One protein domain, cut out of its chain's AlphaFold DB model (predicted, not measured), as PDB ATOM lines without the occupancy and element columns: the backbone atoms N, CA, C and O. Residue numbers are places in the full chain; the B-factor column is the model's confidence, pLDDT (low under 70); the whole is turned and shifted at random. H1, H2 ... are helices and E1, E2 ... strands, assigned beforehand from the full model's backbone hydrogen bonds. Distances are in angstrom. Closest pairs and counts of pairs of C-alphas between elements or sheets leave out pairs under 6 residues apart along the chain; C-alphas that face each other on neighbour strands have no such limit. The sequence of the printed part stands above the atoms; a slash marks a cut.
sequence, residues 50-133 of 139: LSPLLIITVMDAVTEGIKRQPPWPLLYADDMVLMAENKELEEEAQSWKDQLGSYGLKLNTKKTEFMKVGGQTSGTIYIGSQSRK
ATOM      1  N   LEU A  50     185.911 144.946  84.615       68.62
ATOM      2  CA  LEU A  50     185.939 146.313  85.124       68.62
ATOM      3  C   LEU A  50     187.198 146.621  85.939       68.62
ATOM      4  O   LEU A  50     187.583 147.779  86.006       68.62
ATOM      5  N   SER A  51     187.852 145.629  86.554       77.25
ATOM      6  CA  SER A  51     189.036 145.898  87.381       77.25
ATOM      7  C   SER A  51     190.242 146.338  86.537       77.25
ATOM      8  O   SER A  51     190.847 147.345  86.896       77.25
ATOM      9  N   PRO A  52     190.578 145.679  85.408       74.19
ATOM     10  CA  PRO A  52     191.583 146.194  84.478       74.19
ATOM     11  C   PRO A  52     191.193 147.539  83.860       74.19
ATOM     12  O   PRO A  52     192.033 148.427  83.755       74.19
ATOM     13  N   LEU A  53     189.919 147.720  83.492       79.38
ATOM     14  CA  LEU A  53     189.446 148.973  82.898       79.38
ATOM     15  C   LEU A  53     189.556 150.151  83.874       79.38
ATOM     16  O   LEU A  53     190.031 151.211  83.487       79.38
ATOM     17  N   LEU A  54     189.196 149.958  85.146       79.25
ATOM     18  CA  LEU A  54     189.311 150.988  86.178       79.25
ATOM     19  C   LEU A  54     190.770 151.380  86.427       79.25
ATOM     20  O   LEU A  54     191.067 152.559  86.569       79.25
ATOM     21  N   ILE A  55     191.680 150.404  86.438       75.88
ATOM     22  CA  ILE A  55     193.121 150.660  86.537       75.88
ATOM     23  C   ILE A  55     193.581 151.536  85.369       75.88
ATOM     24  O   ILE A  55     194.228 152.551  85.598       75.88
ATOM     25  N   ILE A  56     193.210 151.189  84.134       79.00
ATOM     26  CA  ILE A  56     193.604 151.945  82.938       79.00
ATOM     27  C   ILE A  56     193.057 153.376  82.989       79.00
ATOM     28  O   ILE A  56     193.813 154.310  82.754       79.00
ATOM     29  N   THR A  57     191.788 153.570  83.356       80.56
ATOM     30  CA  THR A  57     191.180 154.908  83.467       80.56
ATOM     31  C   THR A  57     191.825 155.756  84.564       80.56
ATOM     32  O   THR A  57     192.034 156.951  84.379       80.56
ATOM     33  N   VAL A  58     192.164 155.154  85.705       79.06
ATOM     34  CA  VAL A  58     192.864 155.861  86.785       79.06
ATOM     35  C   VAL A  58     194.278 156.241  86.349       79.06
ATOM     36  O   VAL A  58     194.719 157.350  86.637       79.06
ATOM     37  N   MET A  59     194.981 155.362  85.630       78.44
ATOM     38  CA  MET A  59     196.292 155.690  85.068       78.44
ATOM     39  C   MET A  59     196.197 156.801  84.019       78.44
ATOM     40  O   MET A  59     196.996 157.726  84.080       78.44
ATOM     41  N   ASP A  60     195.198 156.762  83.135       78.44
ATOM     42  CA  ASP A  60     194.951 157.787  82.110       78.44
ATOM     43  C   ASP A  60     194.762 159.178  82.745       78.44
ATOM     44  O   ASP A  60     195.490 160.121  82.420       78.44
ATOM     45  N   ALA A  61     193.908 159.276  83.771       80.94
ATOM     46  CA  ALA A  61     193.679 160.515  84.522       80.94
ATOM     47  C   ALA A  61     194.918 161.006  85.302       80.94
ATOM     48  O   ALA A  61     195.162 162.209  85.410       80.94
ATOM     49  N   VAL A  62     195.732 160.091  85.841       75.06
ATOM     50  CA  VAL A  62     197.006 160.437  86.503       75.06
ATOM     51  C   VAL A  62     198.042 160.925  85.482       75.06
ATOM     52  O   VAL A  62     198.855 161.795  85.798       75.06
ATOM     53  N   THR A  63     198.016 160.393  84.256       72.88
ATOM     54  CA  THR A  63     198.959 160.746  83.185       72.88
ATOM     55  C   THR A  63     198.611 162.004  82.409       72.88
ATOM     56  O   THR A  63     199.494 162.550  81.749       72.88
ATOM     57  N   GLU A  64     197.369 162.485  82.480       74.56
ATOM     58  CA  GLU A  64     196.902 163.670  81.746       74.56
ATOM     59  C   GLU A  64     197.741 164.929  82.057       74.56
ATOM     60  O   GLU A  64     197.941 165.783  81.196       74.56
ATOM     61  N   GLY A  65     198.310 165.017  83.265       66.88
ATOM     62  CA  GLY A  65     199.156 166.134  83.703       66.88
ATOM     63  C   GLY A  65     200.669 165.922  83.572       66.88
ATOM     64  O   GLY A  65     201.436 166.791  83.995       66.88
ATOM     65  N   ILE A  66     201.126 164.782  83.046       69.38
ATOM     66  CA  ILE A  66     202.546 164.400  83.051       69.38
ATOM     67  C   ILE A  66     203.131 164.491  81.638       69.38
ATOM     68  O   ILE A  66     202.551 164.009  80.670       69.38
ATOM     69  N   LYS A  67     204.307 165.124  81.516       63.78
ATOM     70  CA  LYS A  67     204.937 165.445  80.223       63.78
ATOM     71  C   LYS A  67     205.298 164.211  79.390       63.78
ATOM     72  O   LYS A  67     205.174 164.279  78.167       63.78
ATOM     73  N   ARG A  68     205.732 163.103  80.004       66.19
ATOM     74  CA  ARG A  68     205.797 161.794  79.342       66.19
ATOM     75  C   ARG A  68     204.753 160.867  79.938       66.19
ATOM     76  O   ARG A  68     204.878 160.387  81.063       66.19
ATOM     77  N   GLN A  69     203.748 160.557  79.130       63.62
ATOM     78  CA  GLN A  69     202.901 159.409  79.408       63.62
ATOM     79  C   GLN A  69     203.749 158.133  79.279       63.62
ATOM     80  O   GLN A  69     204.570 158.039  78.355       63.62
ATOM     81  N   PRO A  70     203.597 157.145  80.176       61.69
ATOM     82  CA  PRO A  70     204.253 155.867  80.008       61.69
ATOM     83  C   PRO A  70     203.723 155.246  78.719       61.69
ATOM     84  O   PRO A  70     202.534 155.382  78.416       61.69
ATOM     85  N   PRO A  71     204.557 154.516  77.972       59.69
ATOM     86  CA  PRO A  71     204.051 153.603  76.968       59.69
ATOM     87  C   PRO A  71     202.926 152.759  77.581       59.69
ATOM     88  O   PRO A  71     203.168 152.003  78.515       59.69
ATOM     89  N   TRP A  72     201.711 152.868  77.045       54.81
ATOM     90  CA  TRP A  72     200.555 152.030  77.386       54.81
ATOM     91  C   TRP A  72     200.872 150.535  77.626       54.81
ATOM     92  O   TRP A  72     200.310 149.973  78.564       54.81
ATOM     93  N   PRO A  73     201.789 149.870  76.880       55.47
ATOM     94  CA  PRO A  73     202.168 148.479  77.169       55.47
ATOM     95  C   PRO A  73     202.935 148.250  78.485       55.47
ATOM     96  O   PRO A  73     203.135 147.100  78.864       55.47
ATOM     97  N   LEU A  74     203.380 149.298  79.179       60.16
ATOM     98  CA  LEU A  74     204.066 149.205  80.470       60.16
ATOM     99  C   LEU A  74     203.112 149.277  81.666       60.16
ATOM    100  O   LEU A  74     203.586 149.217  82.797       60.16
ATOM    101  N   LEU A  75     201.802 149.407  81.431       64.69
ATOM    102  CA  LEU A  75     200.764 149.330  82.456       64.69
ATOM    103  C   LEU A  75     200.216 147.898  82.500       64.69
ATOM    104  O   LEU A  75     199.316 147.539  81.738       64.69
ATOM    105  N   TYR A  76     200.769 147.059  83.378       67.00
ATOM    106  CA  TYR A  76     200.225 145.728  83.658       67.00
ATOM    107  C   TYR A  76     199.679 145.694  85.080       67.00
ATOM    108  O   TYR A  76     200.447 145.761  86.034       67.00
ATOM    109  N   ALA A  77     198.358 145.557  85.218       70.50
ATOM    110  CA  ALA A  77     197.676 145.557  86.512       70.50
ATOM    111  C   ALA A  77     198.136 146.736  87.401       70.50
ATOM    112  O   ALA A  77     197.816 147.880  87.105       70.50
ATOM    113  N   ASP A  78     198.873 146.479  88.479       71.69
ATOM    114  CA  ASP A  78     199.384 147.485  89.417       71.69
ATOM    115  C   ASP A  78     200.771 148.061  89.072       71.69
ATOM    116  O   ASP A  78     201.226 148.990  89.745       71.69
ATOM    117  N   ASP A  79     201.447 147.533  88.053       75.25
ATOM    118  CA  ASP A  79     202.829 147.878  87.729       75.25
ATOM    119  C   ASP A  79     202.902 148.848  86.532       75.25
ATOM    120  O   ASP A  79     202.311 148.611  85.478       75.25
ATOM    121  N   MET A  80     203.652 149.944  86.711       73.56
ATOM    122  CA  MET A  80     203.975 150.938  85.679       73.56
ATOM    123  C   MET A  80     205.492 151.064  85.522       73.56
ATOM    124  O   MET A  80     206.225 151.020  86.514       73.56
ATOM    125  N   VAL A  81     205.973 151.277  84.297       75.94
ATOM    126  CA  VAL A  81     207.402 151.511  84.030       75.94
ATOM    127  C   VAL A  81     207.599 152.888  83.407       75.94
ATOM    128  O   VAL A  81     206.977 153.227  82.402       75.94
ATOM    129  N   LEU A  82     208.509 153.661  83.998       74.62
ATOM    130  CA  LEU A  82     208.904 154.984  83.533       74.62
ATOM    131  C   LEU A  82     210.290 154.913  82.881       74.62
ATOM    132  O   LEU A  82     211.226 154.373  83.470       74.62
ATOM    133  N   MET A  83     210.426 155.464  81.673       72.38
ATOM    134  CA  MET A  83     211.697 155.526  80.945       72.38
ATOM    135  C   MET A  83     212.035 156.977  80.596       72.38
ATOM    136  O   MET A  83     211.321 157.616  79.829       72.38
ATOM    137  N   ALA A  84     213.136 157.479  81.151       70.38
ATOM    138  CA  ALA A  84     213.655 158.822  80.919       70.38
ATOM    139  C   ALA A  84     215.177 158.849  81.151       70.38
ATOM    140  O   ALA A  84     215.746 157.923  81.740       70.38
ATOM    141  N   GLU A  85     215.853 159.904  80.694       71.94
ATOM    142  CA  GLU A  85     217.276 160.109  80.981       71.94
ATOM    143  C   GLU A  85     217.482 160.387  82.479       71.94
ATOM    144  O   GLU A  85     216.647 161.025  83.105       71.94
ATOM    145  N   ASN A  86     218.585 159.912  83.075       69.44
ATOM    146  CA  ASN A  86     218.780 159.830  84.537       69.44
ATOM    147  C   ASN A  86     218.253 161.027  85.363       69.44
ATOM    148  O   ASN A  86     217.632 160.807  86.397       69.44
ATOM    149  N   LYS A  87     218.532 162.270  84.946       70.00
ATOM    150  CA  LYS A  87     218.106 163.478  85.674       70.00
ATOM    151  C   LYS A  87     216.604 163.746  85.515       70.00
ATOM    152  O   LYS A  87     215.934 164.084  86.481       70.00
ATOM    153  N   GLU A  88     216.085 163.544  84.310       72.69
ATOM    154  CA  GLU A  88     214.662 163.686  83.999       72.69
ATOM    155  C   GLU A  88     213.833 162.590  84.678       72.69
ATOM    156  O   GLU A  88     212.716 162.848  85.105       72.69
ATOM    157  N   LEU A  89     214.390 161.385  84.845       76.50
ATOM    158  CA  LEU A  89     213.708 160.262  85.491       76.50
ATOM    159  C   LEU A  89     213.380 160.536  86.963       76.50
ATOM    160  O   LEU A  89     212.324 160.125  87.435       76.50
ATOM    161  N   GLU A  90     214.275 161.205  87.690       75.88
ATOM    162  CA  GLU A  90     214.057 161.563  89.094       75.88
ATOM    163  C   GLU A  90     212.996 162.661  89.234       75.88
ATOM    164  O   GLU A  90     212.063 162.521  90.029       75.88
ATOM    165  N   GLU A  91     213.097 163.713  88.416       81.12
ATOM    166  CA  GLU A  91     212.104 164.792  88.359       81.12
ATOM    167  C   GLU A  91     210.720 164.250  87.972       81.12
ATOM    168  O   GLU A  91     209.707 164.598  88.584       81.12
ATOM    169  N   GLU A  92     210.673 163.334  87.007       77.69
ATOM    170  CA  GLU A  92     209.431 162.730  86.547       77.69
ATOM    171  C   GLU A  92     208.863 161.771  87.598       77.69
ATOM    172  O   GLU A  92     207.706 161.927  87.981       77.69
ATOM    173  N   ALA A  93     209.660 160.872  88.187       78.44
ATOM    174  CA  ALA A  93     209.205 160.002  89.277       78.44
ATOM    175  C   ALA A  93     208.646 160.792  90.478       78.44
ATOM    176  O   ALA A  93     207.695 160.345  91.129       78.44
ATOM    177  N   GLN A  94     209.204 161.972  90.763       81.88
ATOM    178  CA  GLN A  94     208.691 162.865  91.798       81.88
ATOM    179  C   GLN A  94     207.352 163.501  91.385       81.88
ATOM    180  O   GLN A  94     206.400 163.446  92.164       81.88
ATOM    181  N   SER A  95     207.228 163.982  90.144       83.56
ATOM    182  CA  SER A  95     205.952 164.467  89.588       83.56
ATOM    183  C   SER A  95     204.856 163.394  89.633       83.56
ATOM    184  O   SER A  95     203.722 163.677  90.014       83.56
ATOM    185  N   TRP A  96     205.194 162.146  89.301       80.31
ATOM    186  CA  TRP A  96     204.292 160.995  89.383       80.31
ATOM    187  C   TRP A  96     203.821 160.725  90.807       80.31
ATOM    188  O   TRP A  96     202.640 160.478  91.042       80.31
ATOM    189  N   LYS A  97     204.739 160.782  91.772       82.38
ATOM    190  CA  LYS A  97     204.422 160.586  93.187       82.38
ATOM    191  C   LYS A  97     203.461 161.653  93.706       82.38
ATOM    192  O   LYS A  97     202.539 161.308  94.445       82.38
ATOM    193  N   ASP A  98     203.664 162.905  93.314       84.94
ATOM    194  CA  ASP A  98     202.817 164.019  93.737       84.94
ATOM    195  C   ASP A  98     201.434 163.952  93.064       84.94
ATOM    196  O   ASP A  98     200.415 164.106  93.741       84.94
ATOM    197  N   GLN A  99     201.379 163.601  91.772       82.94
ATOM    198  CA  GLN A  99     200.119 163.369  91.052       82.94
ATOM    199  C   GLN A  99     199.326 162.202  91.650       82.94
ATOM    200  O   GLN A  99     198.171 162.383  92.031       82.94
ATOM    201  N   LEU A 100     199.944 161.031  91.834       82.69
ATOM    202  CA  LEU A 100     199.307 159.876  92.483       82.69
ATOM    203  C   LEU A 100     198.802 160.227  93.887       82.69
ATOM    204  O   LEU A 100     197.683 159.855  94.243       82.69
ATOM    205  N   GLY A 101     199.583 160.998  94.652       83.00
ATOM    206  CA  GLY A 101     199.186 161.488  95.970       83.00
ATOM    207  C   GLY A 101     197.925 162.353  95.939       83.00
ATOM    208  O   GLY A 101     197.100 162.240  96.845       83.00
ATOM    209  N   SER A 102     197.730 163.152  94.884       84.81
ATOM    210  CA  SER A 102     196.524 163.975  94.713       84.81
ATOM    211  C   SER A 102     195.254 163.135  94.502       84.81
ATOM    212  O   SER A 102     194.183 163.508  94.975       84.81
ATOM    213  N   TYR A 103     195.396 161.950  93.901       79.81
ATOM    214  CA  TYR A 103     194.328 160.961  93.722       79.81
ATOM    215  C   TYR A 103     194.217 159.954  94.884       79.81
ATOM    216  O   TYR A 103     193.447 158.997  94.804       79.81
ATOM    217  N   GLY A 104     194.980 160.134  95.971       83.88
ATOM    218  CA  GLY A 104     194.983 159.222  97.125       83.88
ATOM    219  C   GLY A 104     195.714 157.894  96.888       83.88
ATOM    220  O   GLY A 104     195.619 156.977  97.707       83.88
ATOM    221  N   LEU A 105     196.459 157.783  95.789       83.62
ATOM    222  CA  LEU A 105     197.281 156.630  95.439       83.62
ATOM    223  C   LEU A 105     198.717 156.839  95.922       83.62
ATOM    224  O   LEU A 105     199.200 157.959  96.085       83.62
ATOM    225  N   LYS A 106     199.436 155.740  96.155       83.25
ATOM    226  CA  LYS A 106     200.815 155.795  96.642       83.25
ATOM    227  C   LYS A 106     201.722 154.906  95.811       83.25
ATOM    228  O   LYS A 106     201.511 153.700  95.735       83.25
ATOM    229  N   LEU A 107     202.792 155.498  95.286       76.19
ATOM    230  CA  LEU A 107     203.888 154.754  94.675       76.19
ATOM    231  C   LEU A 107     204.531 153.817  95.703       76.19
ATOM    232  O   LEU A 107     205.010 154.249  96.761       76.19
ATOM    233  N   ASN A 108     204.563 152.525  95.385       74.75
ATOM    234  CA  ASN A 108     205.251 151.536  96.201       74.75
ATOM    235  C   ASN A 108     206.755 151.549  95.899       74.75
ATOM    236  O   ASN A 108     207.283 150.679  95.210       74.75
ATOM    237  N   THR A 109     207.462 152.503  96.503       67.19
ATOM    238  CA  THR A 109     208.917 152.670  96.351       67.19
ATOM    239  C   THR A 109     209.738 151.461  96.804       67.19
ATOM    240  O   THR A 109     210.939 151.416  96.541       67.19
ATOM    241  N   LYS A 110     209.141 150.477  97.498       69.38
ATOM    242  CA  LYS A 110     209.811 149.216  97.847       69.38
ATOM    243  C   LYS A 110     209.893 148.260  96.653       69.38
ATOM    244  O   LYS A 110     210.936 147.627  96.502       69.38
ATOM    245  N   LYS A 111     208.838 148.201  95.830       66.94
ATOM    246  CA  LYS A 111     208.697 147.310  94.660       66.94
ATOM    247  C   LYS A 111     209.202 147.955  93.358       66.94
ATOM    248  O   LYS A 111     209.500 147.242  92.415       66.94
ATOM    249  N   THR A 112     209.347 149.283  93.311       65.44
ATOM    250  CA  THR A 112     209.912 149.983  92.146       65.44
ATOM    251  C   THR A 112     211.397 149.646  91.959       65.44
ATOM    252  O   THR A 112     212.224 149.932  92.832       65.44
ATOM    253  N   GLU A 113     211.738 149.068  90.807       69.88
ATOM    254  CA  GLU A 113     213.112 148.804  90.374       69.88
ATOM    255  C   GLU A 113     213.552 149.822  89.313       69.88
ATOM    256  O   GLU A 113     212.764 150.240  88.469       69.88
ATOM    257  N   PHE A 114     214.823 150.230  89.360       66.19
ATOM    258  CA  PHE A 114     215.415 151.150  88.388       66.19
ATOM    259  C   PHE A 114     216.371 150.402  87.481       66.19
ATOM    260  O   PHE A 114     217.366 149.846  87.952       66.19
ATOM    261  N   MET A 115     216.117 150.470  86.179       69.81
ATOM    262  CA  MET A 115     216.992 149.894  85.170       69.81
ATOM    263  C   MET A 115     217.492 151.001  84.241       69.81
ATOM    264  O   MET A 115     216.704 151.728  83.643       69.81
ATOM    265  N   LYS A 116     218.816 151.153  84.137       60.50
ATOM    266  CA  LYS A 116     219.446 152.076  83.186       60.50
ATOM    267  C   LYS A 116     219.797 151.295  81.924       60.50
ATOM    268  O   LYS A 116     220.655 150.420  81.973       60.50
ATOM    269  N   VAL A 117     219.176 151.639  80.801       61.97
ATOM    270  CA  VAL A 117     219.551 151.114  79.482       61.97
ATOM    271  C   VAL A 117     220.605 152.055  78.889       61.97
ATOM    272  O   VAL A 117     220.276 153.121  78.381       61.97
ATOM    273  N   GLY A 118     221.891 151.720  79.044       59.88
ATOM    274  CA  GLY A 118     223.012 152.505  78.503       59.88
ATOM    275  C   GLY A 118     224.314 152.409  79.312       59.88
ATOM    276  O   GLY A 118     224.302 152.039  80.485       59.88
ATOM    277  N   GLY A 119     225.437 152.762  78.668       52.44
ATOM    278  CA  GLY A 119     226.823 152.547  79.113       52.44
ATOM    279  C   GLY A 119     227.121 152.782  80.603       52.44
ATOM    280  O   GLY A 119     226.689 153.763  81.222       52.44
ATOM    281  N   GLN A 120     227.893 151.840  81.157       54.38
ATOM    282  CA  GLN A 120     228.241 151.693  82.569       54.38
ATOM    283  C   GLN A 120     228.739 153.007  83.184       54.38
ATOM    284  O   GLN A 120     229.825 153.489  82.895       54.38
ATOM    285  N   THR A 121     227.940 153.581  84.077       47.78
ATOM    286  CA  THR A 121     228.325 154.740  84.894       47.78
ATOM    287  C   THR A 121     227.656 154.604  86.244       47.78
ATOM    288  O   THR A 121     226.523 155.041  86.398       47.78
ATOM    289  N   SER A 122     228.310 153.936  87.197       56.06
ATOM    290  CA  SER A 122     227.859 153.802  88.590       56.06
ATOM    291  C   SER A 122     227.330 155.134  89.138       56.06
ATOM    292  O   SER A 122     227.958 156.172  88.957       56.06
ATOM    293  N   GLY A 123     226.160 155.141  89.769       57.41
ATOM    294  CA  GLY A 123     225.616 156.369  90.346       57.41
ATOM    295  C   GLY A 123     224.275 156.161  91.031       57.41
ATOM    296  O   GLY A 123     223.466 155.337  90.626       57.41
ATOM    297  N   THR A 124     224.044 156.902  92.091       54.34
ATOM    298  CA  THR A 124     222.872 156.765  92.954       54.34
ATOM    299  C   THR A 124     221.736 157.629  92.409       54.34
ATOM    300  O   THR A 124     221.990 158.774  92.049       54.34
ATOM    301  N   ILE A 125     220.516 157.090  92.331       57.97
ATOM    302  CA  ILE A 125     219.295 157.874  92.065       57.97
ATOM    303  C   ILE A 125     218.591 158.075  93.407       57.97
ATOM    304  O   ILE A 125     218.536 157.138  94.220       57.97
ATOM    305  N   TYR A 126     218.094 159.283  93.647       60.72
ATOM    306  CA  TYR A 126     217.339 159.615  94.848       60.72
ATOM    307  C   TYR A 126     215.850 159.692  94.492       60.72
ATOM    308  O   TYR A 126     215.479 160.128  93.413       60.72
ATOM    309  N   ILE A 127     214.970 159.208  95.371       54.66
ATOM    310  CA  ILE A 127     213.540 159.543  95.297       54.66
ATOM    311  C   ILE A 127     213.112 160.021  96.678       54.66
ATOM    312  O   ILE A 127     213.140 159.259  97.653       54.66
ATOM    313  N   GLY A 128     212.692 161.280  96.783       70.38
ATOM    314  CA  GLY A 128     212.475 161.912  98.083       70.38
ATOM    315  C   GLY A 128     213.760 161.897  98.925       70.38
ATOM    316  O   GLY A 128     214.789 162.390  98.490       70.38
ATOM    317  N   SER A 129     213.713 161.315 100.128       52.41
ATOM    318  CA  SER A 129     214.862 161.206 101.047       52.41
ATOM    319  C   SER A 129     215.595 159.858 100.997       52.41
ATOM    320  O   SER A 129     216.508 159.624 101.789       52.41
ATOM    321  N   GLN A 130     215.205 158.948 100.098       52.94
ATOM    322  CA  GLN A 130     215.754 157.592 100.042       52.94
ATOM    323  C   GLN A 130     216.712 157.423  98.858       52.94
ATOM    324  O   GLN A 130     216.355 157.705  97.715       52.94
ATOM    325  N   SER A 131     217.921 156.927  99.137       53.09
ATOM    326  CA  SER A 131     218.925 156.563  98.135       53.09
ATOM    327  C   SER A 131     218.825 155.078  97.779       53.09
ATOM    328  O   SER A 131     218.677 154.224  98.660       53.09
ATOM    329  N   ARG A 132     218.911 154.742  96.485       55.75
ATOM    330  CA  ARG A 132     218.893 153.344  96.017       55.75
ATOM    331  C   ARG A 132     220.180 152.953  95.298       55.75
ATOM    332  O   ARG A 132     220.692 153.683  94.448       55.75
ATOM    333  N   LYS A 133     220.691 151.762  95.636       56.69
ATOM    334  CA  LYS A 133     221.816 151.127  94.936       56.69
ATOM    335  C   LYS A 133     221.318 150.469  93.649       56.69
ATOM    336  O   LYS A 133     220.251 149.861  93.643       56.69
TER     337      LYS A 133
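AT A GLANCE: This is residues 50 to 133 of the 139 residues of the protein "Reverse transcriptase domain-containing protein" of Strongylus vulgaris (UniProt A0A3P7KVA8). A long helix, H2, lies in the middle of an elongated, loop-rich domain, with helix H1 near its last residues and the small hairpin E1 E2 beside its first half. Two long loops join these parts. The 84 printed residues hold, in order, H1, H2, E1 and E2, mostly helix, with under half in named elements; the sheet is E1 - E2, antiparallel. It is compact, radius of gyration of the C-alphas 13.3 A, spanning 43 by 25 by 23 A.

HOW THE PARTS SIT: E1, residues 125 to 127, and E2, residues 130 to 132, form an antiparallel hairpin; N 127 and O 130 are 3.1 A apart, within hydrogen-bond range. The closest C-alphas of E1 and H2, residues 86 to 102, are those of Ile 127 and Glu 90, 6.5 A apart. H1, residues 50 to 63, only just touches H2, with 3 pairs of C-alphas within 8 A, through Val 62 alone; the closest C-alphas, of Val 62 and Gln 99, are 6.2 A apart. They run opposite ways at a steep tilt of 62 degrees. H1 is apart from E1 and E2. Every O i to N i+4 pair is within hydrogen-bond range in H1, and 12 of 13 in H2.

IN THESE COORDINATES: H2 measures 24.8 A, H1 19.5 A, E1 6.8 A and E2 6.6 A from first to last C-alpha. C-alpha 50 is at (185.939, 146.313, 85.124) and C-alpha 132 at (218.893, 153.344, 96.017).

THE WHOLE: The C-alphas farthest apart, of Leu 50 and Thr 121, are 43.2 A apart. The printed part has no cut. Links H1 to H2 and H2 to E1 are long. Mean pLDDT of the printed part is 70.1; 38 residues are under 70, among them 65 to 76 and 109 to 127.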